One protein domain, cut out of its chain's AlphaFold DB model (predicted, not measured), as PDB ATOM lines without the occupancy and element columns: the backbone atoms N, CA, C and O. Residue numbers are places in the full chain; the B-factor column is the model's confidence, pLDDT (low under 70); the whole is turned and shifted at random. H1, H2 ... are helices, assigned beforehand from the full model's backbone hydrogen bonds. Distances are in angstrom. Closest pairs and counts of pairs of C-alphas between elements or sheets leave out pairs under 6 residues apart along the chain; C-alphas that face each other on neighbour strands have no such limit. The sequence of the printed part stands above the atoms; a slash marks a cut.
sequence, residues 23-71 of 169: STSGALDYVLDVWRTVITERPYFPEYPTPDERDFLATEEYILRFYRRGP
ATOM      1  N   SER A  23      -8.532  47.356  57.068       55.53
ATOM      2  CA  SER A  23      -9.820  46.860  57.561       55.53
ATOM      3  C   SER A  23     -10.512  46.082  56.435       55.53
ATOM      4  O   SER A  23     -10.457  46.518  55.282       55.53
ATOM      5  N   THR A  24     -11.144  44.951  56.757       55.81
ATOM      6  CA  THR A  24     -11.807  44.015  55.826       55.81
ATOM      7  C   THR A  24     -12.677  44.706  54.764       55.81
ATOM      8  O   THR A  24     -12.794  44.206  53.649       55.81
ATOM      9  N   SER A  25     -13.216  45.892  55.070       55.62
ATOM     10  CA  SER A  25     -13.964  46.740  54.131       55.62
ATOM     11  C   SER A  25     -13.123  47.249  52.949       55.62
ATOM     12  O   SER A  25     -13.541  47.134  51.805       55.62
ATOM     13  N   GLY A  26     -11.904  47.746  53.185       66.56
ATOM     14  CA  GLY A  26     -11.094  48.396  52.142       66.56
ATOM     15  C   GLY A  26     -10.477  47.429  51.127       66.56
ATOM     16  O   GLY A  26     -10.172  47.819  50.004       66.56
ATOM     17  N   ALA A  27     -10.307  46.158  51.500       62.78
ATOM     18  CA  ALA A  27      -9.840  45.123  50.579       62.78
ATOM     19  C   ALA A  27     -10.941  44.700  49.592       62.78
ATOM     20  O   ALA A  27     -10.647  44.442  48.427       62.78
ATOM     21  N   LEU A  28     -12.201  44.666  50.041       70.50
ATOM     22  CA  LEU A  28     -13.347  44.376  49.181       70.50
ATOM     23  C   LEU A  28     -13.612  45.525  48.208       70.50
ATOM     24  O   LEU A  28     -13.777  45.266  47.018       70.50
ATOM     25  N   ASP A  29     -13.561  46.771  48.680       73.75
ATOM     26  CA  ASP A  29     -13.760  47.947  47.825       73.75
ATOM     27  C   ASP A  29     -12.701  48.025  46.713       73.75
ATOM     28  O   ASP A  29     -13.033  48.250  45.551       73.75
ATOM     29  N   TYR A  30     -11.435  47.734  47.034       78.31
ATOM     30  CA  TYR A  30     -10.352  47.677  46.048       78.31
ATOM     31  C   TYR A  30     -10.543  46.553  45.018       78.31
ATOM     32  O   TYR A  30     -10.349  46.761  43.822       78.31
ATOM     33  N   VAL A  31     -10.946  45.358  45.461       77.25
ATOM     34  CA  VAL A  31     -11.203  44.229  44.552       77.25
ATOM     35  C   VAL A  31     -12.378  44.535  43.626       77.25
ATOM     36  O   VAL A  31     -12.289  44.241  42.437       77.25
ATOM     37  N   LEU A  32     -13.443  45.151  44.142       80.12
ATOM     38  CA  LEU A  32     -14.616  45.533  43.355       80.12
ATOM     39  C   LEU A  32     -14.294  46.613  42.316       80.12
ATOM     40  O   LEU A  32     -14.800  46.538  41.195       80.12
ATOM     41  N   ASP A  33     -13.443  47.581  42.655       77.50
ATOM     42  CA  ASP A  33     -13.045  48.656  41.742       77.50
ATOM     43  C   ASP A  33     -12.175  48.136  40.585       77.50
ATOM     44  O   ASP A  33     -12.435  48.422  39.411       77.50
ATOM     45  N   VAL A  34     -11.220  47.251  40.900       77.06
ATOM     46  CA  VAL A  34     -10.411  46.532  39.899       77.06
ATOM     47  C   VAL A  34     -11.292  45.641  39.016       77.06
ATOM     48  O   VAL A  34     -11.092  45.560  37.806       77.06
ATOM     49  N   TRP A  35     -12.306  44.985  39.587       74.19
ATOM     50  CA  TRP A  35     -13.233  44.157  38.810       74.19
ATOM     51  C   TRP A  35     -14.084  44.985  37.840       74.19
ATOM     52  O   TRP A  35     -14.250  44.606  36.679       74.19
ATOM     53  N   ARG A  36     -14.601  46.137  38.285       71.94
ATOM     54  CA  ARG A  36     -15.424  47.028  37.450       71.94
ATOM     55  C   ARG A  36     -14.649  47.621  36.280       71.94
ATOM     56  O   ARG A  36     -15.191  47.701  35.176       71.94
ATOM     57  N   THR A  37     -13.393  48.004  36.495       70.88
ATOM     58  CA  THR A  37     -12.533  48.520  35.419       70.88
ATOM     59  C   THR A  37     -12.256  47.446  34.367       70.88
ATOM     60  O   THR A  37     -12.434  47.699  33.178       70.88
ATOM     61  N   VAL A  38     -11.946  46.217  34.788       70.12
ATOM     62  CA  VAL A  38     -11.687  45.098  33.865       70.12
ATOM     63  C   VAL A  38     -12.917  44.726  33.027       70.12
ATOM     64  O   VAL A  38     -12.774  44.498  31.828       70.12
ATOM     65  N   ILE A  39     -14.120  44.708  33.614       65.12
ATOM     66  CA  ILE A  39     -15.359  44.425  32.863       65.12
ATOM     67  C   ILE A  39     -15.660  45.516  31.834       65.12
ATOM     68  O   ILE A  39     -16.140  45.213  30.745       65.12
ATOM     69  N   THR A  40     -15.379  46.776  32.167       64.81
ATOM     70  CA  THR A  40     -15.670  47.905  31.270       64.81
ATOM     71  C   THR A  40     -14.715  47.928  30.075       64.81
ATOM     72  O   THR A  40     -15.138  48.213  28.960       64.81
ATOM     73  N   GLU A  41     -13.439  47.590  30.279       64.69
ATOM     74  CA  GLU A  41     -12.451  47.533  29.191       64.69
ATOM     75  C   GLU A  41     -12.529  46.246  28.357       64.69
ATOM     76  O   GLU A  41     -12.090  46.219  27.205       64.69
ATOM     77  N   ARG A  42     -13.050  45.160  28.935       64.62
ATOM     78  CA  ARG A  42     -13.177  43.853  28.279       64.62
ATOM     79  C   ARG A  42     -14.539  43.247  28.597       64.62
ATOM     80  O   ARG A  42     -14.608  42.311  29.401       64.62
ATOM     81  N   PRO A  43     -15.613  43.770  27.983       63.62
ATOM     82  CA  PRO A  43     -16.932  43.201  28.168       63.62
ATOM     83  C   PRO A  43     -16.898  41.725  27.774       63.62
ATOM     84  O   PRO A  43     -16.327  41.341  26.752       63.62
ATOM     85  N   TYR A  44     -17.468  40.891  28.642       65.94
ATOM     86  CA  TYR A  44     -17.463  39.436  28.501       65.94
ATOM     87  C   TYR A  44     -18.198  38.974  27.229       65.94
ATOM     88  O   TYR A  44     -17.858  37.931  26.679       65.94
ATOM     89  N   PHE A  45     -19.133  39.789  26.722       63.84
ATOM     90  CA  PHE A  45     -19.804  39.589  25.439       63.84
ATOM     91  C   PHE A  45     -19.582  40.776  24.486       63.84
ATOM     92  O   PHE A  45     -19.515  41.921  24.942       63.84
ATOM     93  N   PRO A  46     -19.493  40.533  23.164       66.81
ATOM     94  CA  PRO A  46     -19.461  41.590  22.154       66.81
ATOM     95  C   PRO A  46     -20.765  42.404  22.121       66.81
ATOM     96  O   PRO A  46     -21.808  41.947  22.581       66.81
ATOM     97  N   GLU A  47     -20.740  43.570  21.471       72.19
ATOM     98  CA  GLU A  47     -21.910  44.452  21.259       72.19
ATOM     99  C   GLU A  47     -23.100  43.755  20.562       72.19
ATOM    100  O   GLU A  47     -24.238  44.213  20.657       72.19
ATOM    101  N   TYR A  48     -22.850  42.613  19.910       71.25
ATOM    102  CA  TYR A  48     -23.857  41.760  19.285       71.25
ATOM    103  C   TYR A  48     -23.685  40.304  19.741       71.25
ATOM    104  O   TYR A  48     -22.966  39.546  19.085       71.25
ATOM    105  N   PRO A  49     -24.341  39.892  20.840       76.25
ATOM    106  CA  PRO A  49     -24.224  38.534  21.351       76.25
ATOM    107  C   PRO A  49     -24.809  37.514  20.366       76.25
ATOM    108  O   PRO A  49     -25.833  37.757  19.702       76.25
ATOM    109  N   THR A  50     -24.157  36.360  20.273       81.75
ATOM    110  CA  THR A  50     -24.659  35.168  19.576       81.75
ATOM    111  C   THR A  50     -25.914  34.618  20.280       81.75
ATOM    112  O   THR A  50     -26.197  35.019  21.409       81.75
ATOM    113  N   PRO A  51     -26.725  33.755  19.638       84.94
ATOM    114  CA  PRO A  51     -27.951  33.227  20.250       84.94
ATOM    115  C   PRO A  51     -27.725  32.577  21.624       84.94
ATOM    116  O   PRO A  51     -28.386  32.961  22.582       84.94
ATOM    117  N   ASP A  52     -26.715  31.716  21.750       75.12
ATOM    118  CA  ASP A  52     -26.357  31.060  23.015       75.12
ATOM    119  C   ASP A  52     -25.980  32.072  24.113       75.12
ATOM    120  O   ASP A  52     -26.311  31.909  25.287       75.12
ATOM    121  N   GLU A  53     -25.313  33.165  23.739       79.56
ATOM    122  CA  GLU A  53     -24.942  34.238  24.667       79.56
ATOM    123  C   GLU A  53     -26.160  35.076  25.083       79.56
ATOM    124  O   GLU A  53     -26.223  35.555  26.216       79.56
ATOM    125  N   ARG A  54     -27.167  35.220  24.208       80.12
ATOM    126  CA  ARG A  54     -28.455  35.847  24.561       80.12
ATOM    127  C   ARG A  54     -29.237  34.991  25.546       80.12
ATOM    128  O   ARG A  54     -29.812  35.545  26.479       80.12
ATOM    129  N   ASP A  55     -29.220  33.673  25.379       83.75
ATOM    130  CA  ASP A  55     -29.869  32.741  26.309       83.75
ATOM    131  C   ASP A  55     -29.191  32.764  27.687       83.75
ATOM    132  O   ASP A  55     -29.853  32.740  28.732       83.75
ATOM    133  N   PHE A  56     -27.863  32.902  27.704       78.31
ATOM    134  CA  PHE A  56     -27.104  33.100  28.933       78.31
ATOM    135  C   PHE A  56     -27.461  34.426  29.624       78.31
ATOM    136  O   PHE A  56     -27.761  34.429  30.818       78.31
ATOM    137  N   LEU A  57     -27.515  35.537  28.878       83.12
ATOM    138  CA  LEU A  57     -27.935  36.843  29.403       83.12
ATOM    139  C   LEU A  57     -29.377  36.821  29.926       83.12
ATOM    140  O   LEU A  57     -29.651  37.392  30.979       83.12
ATOM    141  N   ALA A  58     -30.289  36.130  29.241       79.38
ATOM    142  CA  ALA A  58     -31.668  35.961  29.694       79.38
ATOM    143  C   ALA A  58     -31.740  35.174  31.014       79.38
ATOM    144  O   ALA A  58     -32.538  35.497  31.896       79.38
ATOM    145  N   THR A  59     -30.873  34.172  31.179       83.62
ATOM    146  CA  THR A  59     -30.758  33.391  32.418       83.62
ATOM    147  C   THR A  59     -30.195  34.234  33.562       83.62
ATOM    148  O   THR A  59     -30.736  34.223  34.668       83.62
ATOM    149  N   GLU A  60     -29.137  35.005  33.306       82.00
ATOM    150  CA  GLU A  60     -28.550  35.922  34.286       82.00
ATOM    151  C   GLU A  60     -29.553  37.002  34.708       82.00
ATOM    152  O   GLU A  60     -29.739  37.263  35.898       82.00
ATOM    153  N   GLU A  61     -30.277  37.575  33.749       83.31
ATOM    154  CA  GLU A  61     -31.333  38.545  34.002       83.31
ATOM    155  C   GLU A  61     -32.482  37.937  34.820       83.31
ATOM    156  O   GLU A  61     -32.959  38.565  35.769       83.31
ATOM    157  N   TYR A  62     -32.907  36.711  34.504       82.25
ATOM    158  CA  TYR A  62     -33.914  35.982  35.277       82.25
ATOM    159  C   TYR A  62     -33.472  35.789  36.732       82.25
ATOM    160  O   TYR A  62     -34.225  36.108  37.654       82.25
ATOM    161  N   ILE A  63     -32.231  35.346  36.944       83.31
ATOM    162  CA  ILE A  63     -31.630  35.172  38.271       83.31
ATOM    163  C   ILE A  63     -31.606  36.514  39.012       83.31
ATOM    164  O   ILE A  63     -32.111  36.619  40.130       83.31
ATOM    165  N   LEU A  64     -31.099  37.574  38.384       83.38
ATOM    166  CA  LEU A  64     -31.028  38.901  38.996       83.38
ATOM    167  C   LEU A  64     -32.414  39.455  39.338       83.38
ATOM    168  O   LEU A  64     -32.583  40.044  40.405       83.38
ATOM    169  N   ARG A  65     -33.421  39.252  38.482       77.50
ATOM    170  CA  ARG A  65     -34.812  39.656  38.751       77.50
ATOM    171  C   ARG A  65     -35.413  38.858  39.905       77.50
ATOM    172  O   ARG A  65     -36.049  39.458  40.770       77.50
ATOM    173  N   PHE A  66     -35.181  37.549  39.946       73.94
ATOM    174  CA  PHE A  66     -35.660  36.666  41.007       73.94
ATOM    175  C   PHE A  66     -35.088  37.067  42.375       73.94
ATOM    176  O   PHE A  66     -35.839  37.296  43.322       73.94
ATOM    177  N   TYR A  67     -33.770  37.262  42.465       66.56
ATOM    178  CA  TYR A  67     -33.115  37.642  43.719       66.56
ATOM    179  C   TYR A  67     -33.323  39.117  44.096       66.56
ATOM    180  O   TYR A  67     -33.406  39.429  45.283       66.56
ATOM    181  N   ARG A  68     -33.489  40.031  43.126       71.69
ATOM    182  CA  ARG A  68     -33.869  41.435  43.390       71.69
ATOM    183  C   ARG A  68     -35.301  41.557  43.910       71.69
ATOM    184  O   ARG A  68     -35.573  42.464  44.691       71.69
ATOM    185  N   ARG A  69     -36.224  40.693  43.464       61.78
ATOM    186  CA  ARG A  69     -37.631  40.732  43.895       61.78
ATOM    187  C   ARG A  69     -37.785  40.393  45.381       61.78
ATOM    188  O   ARG A  69     -38.683  40.951  46.001       61.78
ATOM    189  N   GLY A  70     -36.901  39.561  45.940       55.94
ATOM    190  CA  GLY A  70     -36.901  39.156  47.349       55.94
ATOM    191  C   GLY A  70     -38.186  38.425  47.801       55.94
ATOM    192  O   GLY A  70     -39.241  38.554  47.183       55.94
ATOM    193  N   PRO A  71     -38.154  37.671  48.913       55.81
ATOM    194  CA  PRO A  71     -39.321  36.958  49.449       55.81
ATOM    195  C   PRO A  71     -40.370  37.874  50.117       55.81
ATOM    196  O   PRO A  71     -41.276  37.389  50.785       55.81
TER     197      PRO A  71
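What this domain is: This is residues 23 to 71 of the 169 residues of an uncharacterized protein of Punica granatum (UniProt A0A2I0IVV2). Two helices, H1 and then H2, form the two arms of a wide, open U and run in roughly opposite directions, with the loop of residues 42 to 50 joining them across its base and an empty gap between the arms. The printed part has 49 residues, 37 of them in the two helices; it has no named strand and the class is all helix. It is only just extended, close to loose, with a radius of gyration of the C-alphas of 14.7 A, and flat, spanning 43 by 35 by 11 A.

How they stand to each other: H1, residues 24 to 41, and H2, residues 51 to 69, are apart, with no C-alpha of the one within 8 A of the other. Residues 23 to 43 and residues 58 to 71 stand free. Every O i to N i+4 pair is within hydrogen-bond range in H2, and 13 of 14 in H1.

Where its parts are: H1 measures 26.9 A from C-alpha 24 at (-11.807, 44.015, 55.826) to C-alpha 41 at (-12.451, 47.533, 29.191). H2 measures 26.6 A and ends with C-alpha 69 at (-37.631, 40.732, 43.895).

The domain as a whole: The two C-alphas farthest apart, those of Ser 23 and Pro 51, are 43.7 A apart. The printed part has no cut, and the link from H1 to H2 is short. Mean pLDDT of the printed part is 72.3; residues 23 to 27, 39 to 46, 67 and 69 to 71 are under 70.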